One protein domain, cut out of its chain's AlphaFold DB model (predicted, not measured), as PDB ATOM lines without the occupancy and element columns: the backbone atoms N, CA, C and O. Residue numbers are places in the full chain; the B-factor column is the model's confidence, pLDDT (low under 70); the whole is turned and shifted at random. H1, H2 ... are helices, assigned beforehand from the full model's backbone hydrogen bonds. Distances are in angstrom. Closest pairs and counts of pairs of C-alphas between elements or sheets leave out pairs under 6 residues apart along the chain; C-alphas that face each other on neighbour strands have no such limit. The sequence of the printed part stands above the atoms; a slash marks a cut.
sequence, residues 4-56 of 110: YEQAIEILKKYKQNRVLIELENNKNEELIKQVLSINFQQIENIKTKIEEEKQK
ATOM      1  N   TYR A   4     -35.849 -26.839 -20.050       94.44
ATOM      2  CA  TYR A   4     -36.920 -26.081 -19.409       94.44
ATOM      3  C   TYR A   4     -37.928 -27.018 -18.730       94.44
ATOM      4  O   TYR A   4     -38.194 -26.875 -17.544       94.44
ATOM      5  N   GLU A   5     -38.419 -28.032 -19.439       94.75
ATOM      6  CA  GLU A   5     -39.348 -29.035 -18.913       94.75
ATOM      7  C   GLU A   5     -38.743 -29.806 -17.729       94.75
ATOM      8  O   GLU A   5     -39.420 -30.016 -16.724       94.75
ATOM      9  N   GLN A   6     -37.453 -30.158 -17.807       95.50
ATOM     10  CA  GLN A   6     -36.724 -30.790 -16.700       95.50
ATOM     11  C   GLN A   6     -36.662 -29.888 -15.459       95.50
ATOM     12  O   GLN A   6     -36.904 -30.346 -14.343       95.50
ATOM     13  N   ALA A   7     -36.367 -28.597 -15.640       95.38
ATOM     14  CA  ALA A   7     -36.360 -27.637 -14.541       95.38
ATOM     15  C   ALA A   7     -37.760 -27.483 -13.915       95.38
ATOM     16  O   ALA A   7     -37.883 -27.482 -12.691       95.38
ATOM     17  N   ILE A   8     -38.818 -27.434 -14.732       95.44
ATOM     18  CA  ILE A   8     -40.210 -27.387 -14.259       95.44
ATOM     19  C   ILE A   8     -40.555 -28.624 -13.415       95.44
ATOM     20  O   ILE A   8     -41.147 -28.484 -12.344       95.44
ATOM     21  N   GLU A   9     -40.171 -29.827 -13.851       96.12
ATOM     22  CA  GLU A   9     -40.403 -31.056 -13.079       96.12
ATOM     23  C   GLU A   9     -39.679 -31.059 -11.733       96.12
ATOM     24  O   GLU A   9     -40.289 -31.397 -10.716       96.12
ATOM     25  N   ILE A  10     -38.409 -30.643 -11.702       96.31
ATOM     26  CA  ILE A  10     -37.630 -30.546 -10.460       96.31
ATOM     27  C   ILE A  10     -38.310 -29.578  -9.486       96.31
ATOM     28  O   ILE A  10     -38.538 -29.923  -8.325       96.31
ATOM     29  N   LEU A  11     -38.691 -28.387  -9.955       96.19
ATOM     30  CA  LEU A  11     -39.336 -27.382  -9.108       96.19
ATOM     31  C   LEU A  11     -40.694 -27.861  -8.581       96.19
ATOM     32  O   LEU A  11     -40.997 -27.633  -7.408       96.19
ATOM     33  N   LYS A  12     -41.484 -28.568  -9.399       96.50
ATOM     34  CA  LYS A  12     -42.755 -29.178  -8.972       96.50
ATOM     35  C   LYS A  12     -42.537 -30.279  -7.936       96.50
ATOM     36  O   LYS A  12     -43.202 -30.272  -6.901       96.50
ATOM     37  N   LYS A  13     -41.576 -31.180  -8.170       96.81
ATOM     38  CA  LYS A  13     -41.229 -32.277  -7.251       96.81
ATOM     39  C   LYS A  13     -40.861 -31.757  -5.859       96.81
ATOM     40  O   LYS A  13     -41.357 -32.282  -4.868       96.81
ATOM     41  N   TYR A  14     -40.052 -30.699  -5.798       95.88
ATOM     42  CA  TYR A  14     -39.582 -30.095  -4.545       95.88
ATOM     43  C   TYR A  14     -40.421 -28.889  -4.083       95.88
ATOM     44  O   TYR A  14     -39.966 -28.098  -3.252       95.88
ATOM     45  N   LYS A  15     -41.644 -28.734  -4.617       95.25
ATOM     46  CA  LYS A  15     -42.651 -27.729  -4.216       95.25
ATOM     47  C   LYS A  15     -42.131 -26.280  -4.195       95.25
ATOM     48  O   LYS A  15     -42.522 -25.472  -3.353       95.25
ATOM     49  N   GLN A  16     -41.254 -25.927  -5.133       94.75
ATOM     50  CA  GLN A  16     -40.650 -24.594  -5.259       94.75
ATOM     51  C   GLN A  16     -41.546 -23.631  -6.060       94.75
ATOM     52  O   GLN A  16     -41.141 -23.087  -7.086       94.75
ATOM     53  N   ASN A  17     -42.774 -23.403  -5.582       94.19
ATOM     54  CA  ASN A  17     -43.825 -22.687  -6.324       94.19
ATOM     55  C   ASN A  17     -43.425 -21.270  -6.764       94.19
ATOM     56  O   ASN A  17     -43.735 -20.858  -7.876       94.19
ATOM     57  N   ARG A  18     -42.709 -20.518  -5.918       94.19
ATOM     58  CA  ARG A  18     -42.283 -19.150  -6.256       94.19
ATOM     59  C   ARG A  18     -41.287 -19.127  -7.420       94.19
ATOM     60  O   ARG A  18     -41.404 -18.289  -8.304       94.19
ATOM     61  N   VAL A  19     -40.322 -20.045  -7.412       93.75
ATOM     62  CA  VAL A  19     -39.311 -20.161  -8.474       93.75
ATOM     63  C   VAL A  19     -39.938 -20.718  -9.751       93.75
ATOM     64  O   VAL A  19     -39.568 -20.305 -10.842       93.75
ATOM     65  N   LEU A  20     -40.922 -21.614  -9.613       95.31
ATOM     66  CA  LEU A  20     -41.702 -22.135 -10.731       95.31
ATOM     67  C   LEU A  20     -42.433 -21.012 -11.483       95.31
ATOM     68  O   LEU A  20     -42.276 -20.913 -12.694       95.31
ATOM     69  N   ILE A  21     -43.150 -20.136 -10.765       94.88
ATOM     70  CA  ILE A  21     -43.853 -18.984 -11.360       94.88
ATOM     71  C   ILE A  21     -42.867 -18.059 -12.088       94.88
ATOM     72  O   ILE A  21     -43.121 -17.638 -13.213       94.88
ATOM     73  N   GLU A  22     -41.723 -17.765 -11.467       93.44
ATOM     74  CA  GLU A  22     -40.679 -16.926 -12.068       93.44
ATOM     75  C   GLU A  22     -40.143 -17.532 -13.374       93.44
ATOM     76  O   GLU A  22     -39.970 -16.836 -14.378       93.44
ATOM     77  N   LEU A  23     -39.917 -18.849 -13.377       93.56
ATOM     78  CA  LEU A  23     -39.423 -19.568 -14.543       93.56
ATOM     79  C   LEU A  23     -40.460 -19.623 -15.674       93.56
ATOM     80  O   LEU A  23     -40.091 -19.462 -16.838       93.56
ATOM     81  N   GLU A  24     -41.738 -19.819 -15.348       92.81
ATOM     82  CA  GLU A  24     -42.838 -19.845 -16.319       92.81
ATOM     83  C   GLU A  24     -43.080 -18.466 -16.957       92.81
ATOM     84  O   GLU A  24     -43.311 -18.388 -18.166       92.81
ATOM     85  N   ASN A  25     -42.955 -17.386 -16.176       92.25
ATOM     86  CA  ASN A  25     -43.151 -16.014 -16.650       92.25
ATOM     87  C   ASN A  25     -42.014 -15.534 -17.559       92.25
ATOM     88  O   ASN A  25     -42.264 -14.963 -18.619       92.25
ATOM     89  N   ASN A  26     -40.765 -15.761 -17.144       89.12
ATOM     90  CA  ASN A  26     -39.606 -15.122 -17.772       89.12
ATOM     91  C   ASN A  26     -38.785 -16.065 -18.661       89.12
ATOM     92  O   ASN A  26     -37.918 -15.592 -19.394       89.12
ATOM     93  N   LYS A  27     -39.022 -17.387 -18.598       86.75
ATOM     94  CA  LYS A  27     -38.278 -18.431 -19.337       86.75
ATOM     95  C   LYS A  27     -36.757 -18.222 -19.320       86.75
ATOM     96  O   LYS A  27     -36.064 -18.483 -20.301       86.75
ATOM     97  N   ASN A  28     -36.244 -17.732 -18.194       91.12
ATOM     98  CA  ASN A  28     -34.863 -17.298 -18.054       91.12
ATOM     99  C   ASN A  28     -33.905 -18.501 -18.111       91.12
ATOM    100  O   ASN A  28     -33.939 -19.373 -17.241       91.12
ATOM    101  N   GLU A  29     -33.020 -18.532 -19.109       94.19
ATOM    102  CA  GLU A  29     -32.053 -19.621 -19.302       94.19
ATOM    103  C   GLU A  29     -31.062 -19.782 -18.145       94.19
ATOM    104  O   GLU A  29     -30.651 -20.901 -17.834       94.19
ATOM    105  N   GLU A  30     -30.682 -18.687 -17.487       95.06
ATOM    106  CA  GLU A  30     -29.769 -18.726 -16.347       95.06
ATOM    107  C   GLU A  30     -30.439 -19.376 -15.136       95.06
ATOM    108  O   GLU A  30     -29.840 -20.214 -14.461       95.06
ATOM    109  N   LEU A  31     -31.726 -19.089 -14.924       94.75
ATOM    110  CA  LEU A  31     -32.508 -19.751 -13.886       94.75
ATOM    111  C   LEU A  31     -32.629 -21.257 -14.155       94.75
ATOM    112  O   LEU A  31     -32.471 -22.057 -13.234       94.75
ATOM    113  N   ILE A  32     -32.832 -21.662 -15.414       96.06
ATOM    114  CA  ILE A  32     -32.841 -23.083 -15.802       96.06
ATOM    115  C   ILE A  32     -31.506 -23.742 -15.437       96.06
ATOM    116  O   ILE A  32     -31.499 -24.810 -14.824       96.06
ATOM    117  N   LYS A  33     -30.371 -23.113 -15.771       96.38
ATOM    118  CA  LYS A  33     -29.040 -23.649 -15.435       96.38
ATOM    119  C   LYS A  33     -28.849 -23.791 -13.929       96.38
ATOM    120  O   LYS A  33     -28.376 -24.834 -13.481       96.38
ATOM    121  N   GLN A  34     -29.251 -22.785 -13.154       96.19
ATOM    122  CA  GLN A  34     -29.161 -22.824 -11.695       96.19
ATOM    123  C   GLN A  34     -29.980 -23.977 -11.117       96.19
ATOM    124  O   GLN A  34     -29.440 -24.785 -10.365       96.19
ATOM    125  N   VAL A  35     -31.244 -24.115 -11.528       96.06
ATOM    126  CA  VAL A  35     -32.115 -25.213 -11.084       96.06
ATOM    127  C   VAL A  35     -31.502 -26.573 -11.420       96.06
ATOM    128  O   VAL A  35     -31.465 -27.452 -10.566       96.06
ATOM    129  N   LEU A  36     -30.956 -26.748 -12.623       96.50
ATOM    130  CA  LEU A  36     -30.334 -28.014 -13.024       96.50
ATOM    131  C   LEU A  36     -28.999 -28.297 -12.311       96.50
ATOM    132  O   LEU A  36     -28.588 -29.453 -12.238       96.50
ATOM    133  N   SER A  37     -28.321 -27.274 -11.782       97.19
ATOM    134  CA  SER A  37     -27.053 -27.424 -11.049       97.19
ATOM    135  C   SER A  37     -27.228 -27.794  -9.571       97.19
ATOM    136  O   SER A  37     -26.296 -28.293  -8.941       97.19
ATOM    137  N   ILE A  38     -28.413 -27.552  -9.005       96.19
ATOM    138  CA  ILE A  38     -28.684 -27.728  -7.577       96.19
ATOM    139  C   ILE A  38     -29.183 -29.150  -7.303       96.19
ATOM    140  O   ILE A  38     -30.165 -29.614  -7.882       96.19
ATOM    141  N   ASN A  39     -28.575 -29.822  -6.325       96.12
ATOM    142  CA  ASN A  39     -29.105 -31.074  -5.790       96.12
ATOM    143  C   ASN A  39     -30.184 -30.798  -4.727       96.12
ATOM    144  O   ASN A  39     -29.906 -30.714  -3.529       96.12
ATOM    145  N   PHE A  40     -31.437 -30.673  -5.164       95.56
ATOM    146  CA  PHE A  40     -32.567 -30.403  -4.269       95.56
ATOM    147  C   PHE A  40     -32.810 -31.512  -3.234       95.56
ATOM    148  O   PHE A  40     -33.179 -31.207  -2.100       95.56
ATOM    149  N   GLN A  41     -32.534 -32.778  -3.571       95.44
ATOM    150  CA  GLN A  41     -32.651 -33.879  -2.608       95.44
ATOM    151  C   GLN A  41     -31.689 -33.697  -1.433       95.44
ATOM    152  O   GLN A  41     -32.053 -33.925  -0.282       95.44
ATOM    153  N   GLN A  42     -30.455 -33.271  -1.715       95.75
ATOM    154  CA  GLN A  42     -29.465 -33.010  -0.677       95.75
ATOM    155  C   GLN A  42     -29.918 -31.879   0.252       95.75
ATOM    156  O   GLN A  42     -29.741 -31.984   1.465       95.75
ATOM    157  N   ILE A  43     -30.536 -30.828  -0.297       94.62
ATOM    158  CA  ILE A  43     -31.086 -29.722   0.494       94.62
ATOM    159  C   ILE A  43     -32.188 -30.217   1.438       94.62
ATOM    160  O   ILE A  43     -32.165 -29.861   2.615       94.62
ATOM    161  N   GLU A  44     -33.131 -31.036   0.962       93.69
ATOM    162  CA  GLU A  44     -34.170 -31.609   1.831       93.69
ATOM    163  C   GLU A  44     -33.573 -32.481   2.935       93.69
ATOM    164  O   GLU A  44     -33.884 -32.277   4.106       93.69
ATOM    165  N   ASN A  45     -32.635 -33.365   2.588       95.25
ATOM    166  CA  ASN A  45     -31.980 -34.232   3.565       95.25
ATOM    167  C   ASN A  45     -31.261 -33.425   4.660       95.25
ATOM    168  O   ASN A  45     -31.291 -33.801   5.829       95.25
ATOM    169  N   ILE A  46     -30.605 -32.316   4.296       94.69
ATOM    170  CA  ILE A  46     -29.945 -31.426   5.261       94.69
ATOM    171  C   ILE A  46     -30.976 -30.744   6.163       94.69
ATOM    172  O   ILE A  46     -30.758 -30.673   7.370       94.69
ATOM    173  N   LYS A  47     -32.099 -30.264   5.613       91.62
ATOM    174  CA  LYS A  47     -33.165 -29.633   6.410       91.62
ATOM    175  C   LYS A  47     -33.718 -30.589   7.463       91.62
ATOM    176  O   LYS A  47     -33.748 -30.221   8.633       91.62
ATOM    177  N   THR A  48     -34.064 -31.813   7.066       91.38
ATOM    178  CA  THR A  48     -34.559 -32.844   7.987       91.38
ATOM    179  C   THR A  48     -33.540 -33.142   9.083       91.38
ATOM    180  O   THR A  48     -33.876 -33.077  10.260       91.38
ATOM    181  N   LYS A  49     -32.265 -33.349   8.719       92.44
ATOM    182  CA  LYS A  49     -31.195 -33.566   9.706       92.44
ATOM    183  C   LYS A  49     -31.061 -32.401  10.682       92.44
ATOM    184  O   LYS A  49     -30.903 -32.620  11.873       92.44
ATOM    185  N   ILE A  50     -31.132 -31.156  10.208       90.69
ATOM    186  CA  ILE A  50     -31.061 -29.980  11.086       90.69
ATOM    187  C   ILE A  50     -32.233 -29.958  12.074       90.69
ATOM    188  O   ILE A  50     -32.044 -29.600  13.234       90.69
ATOM    189  N   GLU A  51     -33.440 -30.303  11.631       88.31
ATOM    190  CA  GLU A  51     -34.618 -30.365  12.501       88.31
ATOM    191  C   GLU A  51     -34.485 -31.459  13.566       88.31
ATOM    192  O   GLU A  51     -34.763 -31.197  14.736       88.31
ATOM    193  N   GLU A  52     -33.986 -32.638  13.190       86.12
ATOM    194  CA  GLU A  52     -33.687 -33.743  14.111       86.12
ATOM    195  C   GLU A  52     -32.599 -33.363  15.131       86.12
ATOM    196  O   GLU A  52     -32.778 -33.554  16.334       86.12
ATOM    197  N   GLU A  53     -31.489 -32.770  14.679       84.06
ATOM    198  CA  GLU A  53     -30.389 -32.325  15.548       84.06
ATOM    199  C   GLU A  53     -30.841 -31.236  16.532       84.06
ATOM    200  O   GLU A  53     -30.457 -31.263  17.698       84.06
ATOM    201  N   LYS A  54     -31.713 -30.308  16.113       80.94
ATOM    202  CA  LYS A  54     -32.273 -29.274  17.004       80.94
ATOM    203  C   LYS A  54     -33.119 -29.843  18.141       80.94
ATOM    204  O   LYS A  54     -33.289 -29.173  19.159       80.94
ATOM    205  N   GLN A  55     -33.680 -31.037  17.967       76.88
ATOM    206  CA  GLN A  55     -34.468 -31.704  19.001       76.88
ATOM    207  C   GLN A  55     -33.593 -32.475  19.998       76.88
ATOM    208  O   GLN A  55     -34.076 -32.821  21.081       76.88
ATOM    209  N   LYS A  56     -32.313 -32.721  19.684       75.69
ATOM    210  CA  LYS A  56     -31.389 -33.351  20.627       75.69
ATOM    211  C   LYS A  56     -31.129 -32.412  21.799       75.69
ATOM    212  O   LYS A  56     -30.677 -31.281  21.643       75.69
TER     213      LYS A  56
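This is residues 4 to 56 of the 110 residues of an uncharacterized protein of Clostridiaceae bacterium (UniProt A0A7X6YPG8). Residues 45 to 56, mostly the far part of the long helix H4, stick out as an arm from a small compact body. In that body H1 and H2 form a helical hairpin, and H3 packs slantwise on H1. The printed part has 53 residues with four named helices, H1 to H4 in chain order, and is all helix. It is loose, with a radius of gyration of the C-alphas of 13.3 A, and spans 43 by 18 by 15 A.

H4, residues 40 to 55, is 23.4 A long and ends at C-alpha 55 (-34.468, -31.704, 19.001). H1, residues 4 to 13, begins at C-alpha 4 (-36.920, -26.081, -19.409). H2 is residues 17 to 26 and H3 residues 29 to 37.

H4 is close to but not clearly touching H1, with the closest C-alphas, Ile 10 and Phe 40, 8.0 A apart. H4 is apart from H2 and H3. H1 touches H2 at a shallow tilt of 16 degrees, opposite ways, closest at C-alphas Leu 11 and Leu 20, 6.0 A. H1 touches H3 at a steep tilt of 51 degrees, closest at C-alphas Ala 7 and Ile 32, 5.9 A. In H1, H2, H3 and H4 every O i to N i+4 pair is within hydrogen-bond range.

The two farthest C-alphas, Asn 26 and Lys 56, are 43.3 A apart. The printed part has no cut, its three links are tight, and no printed residue is under pLDDT 70.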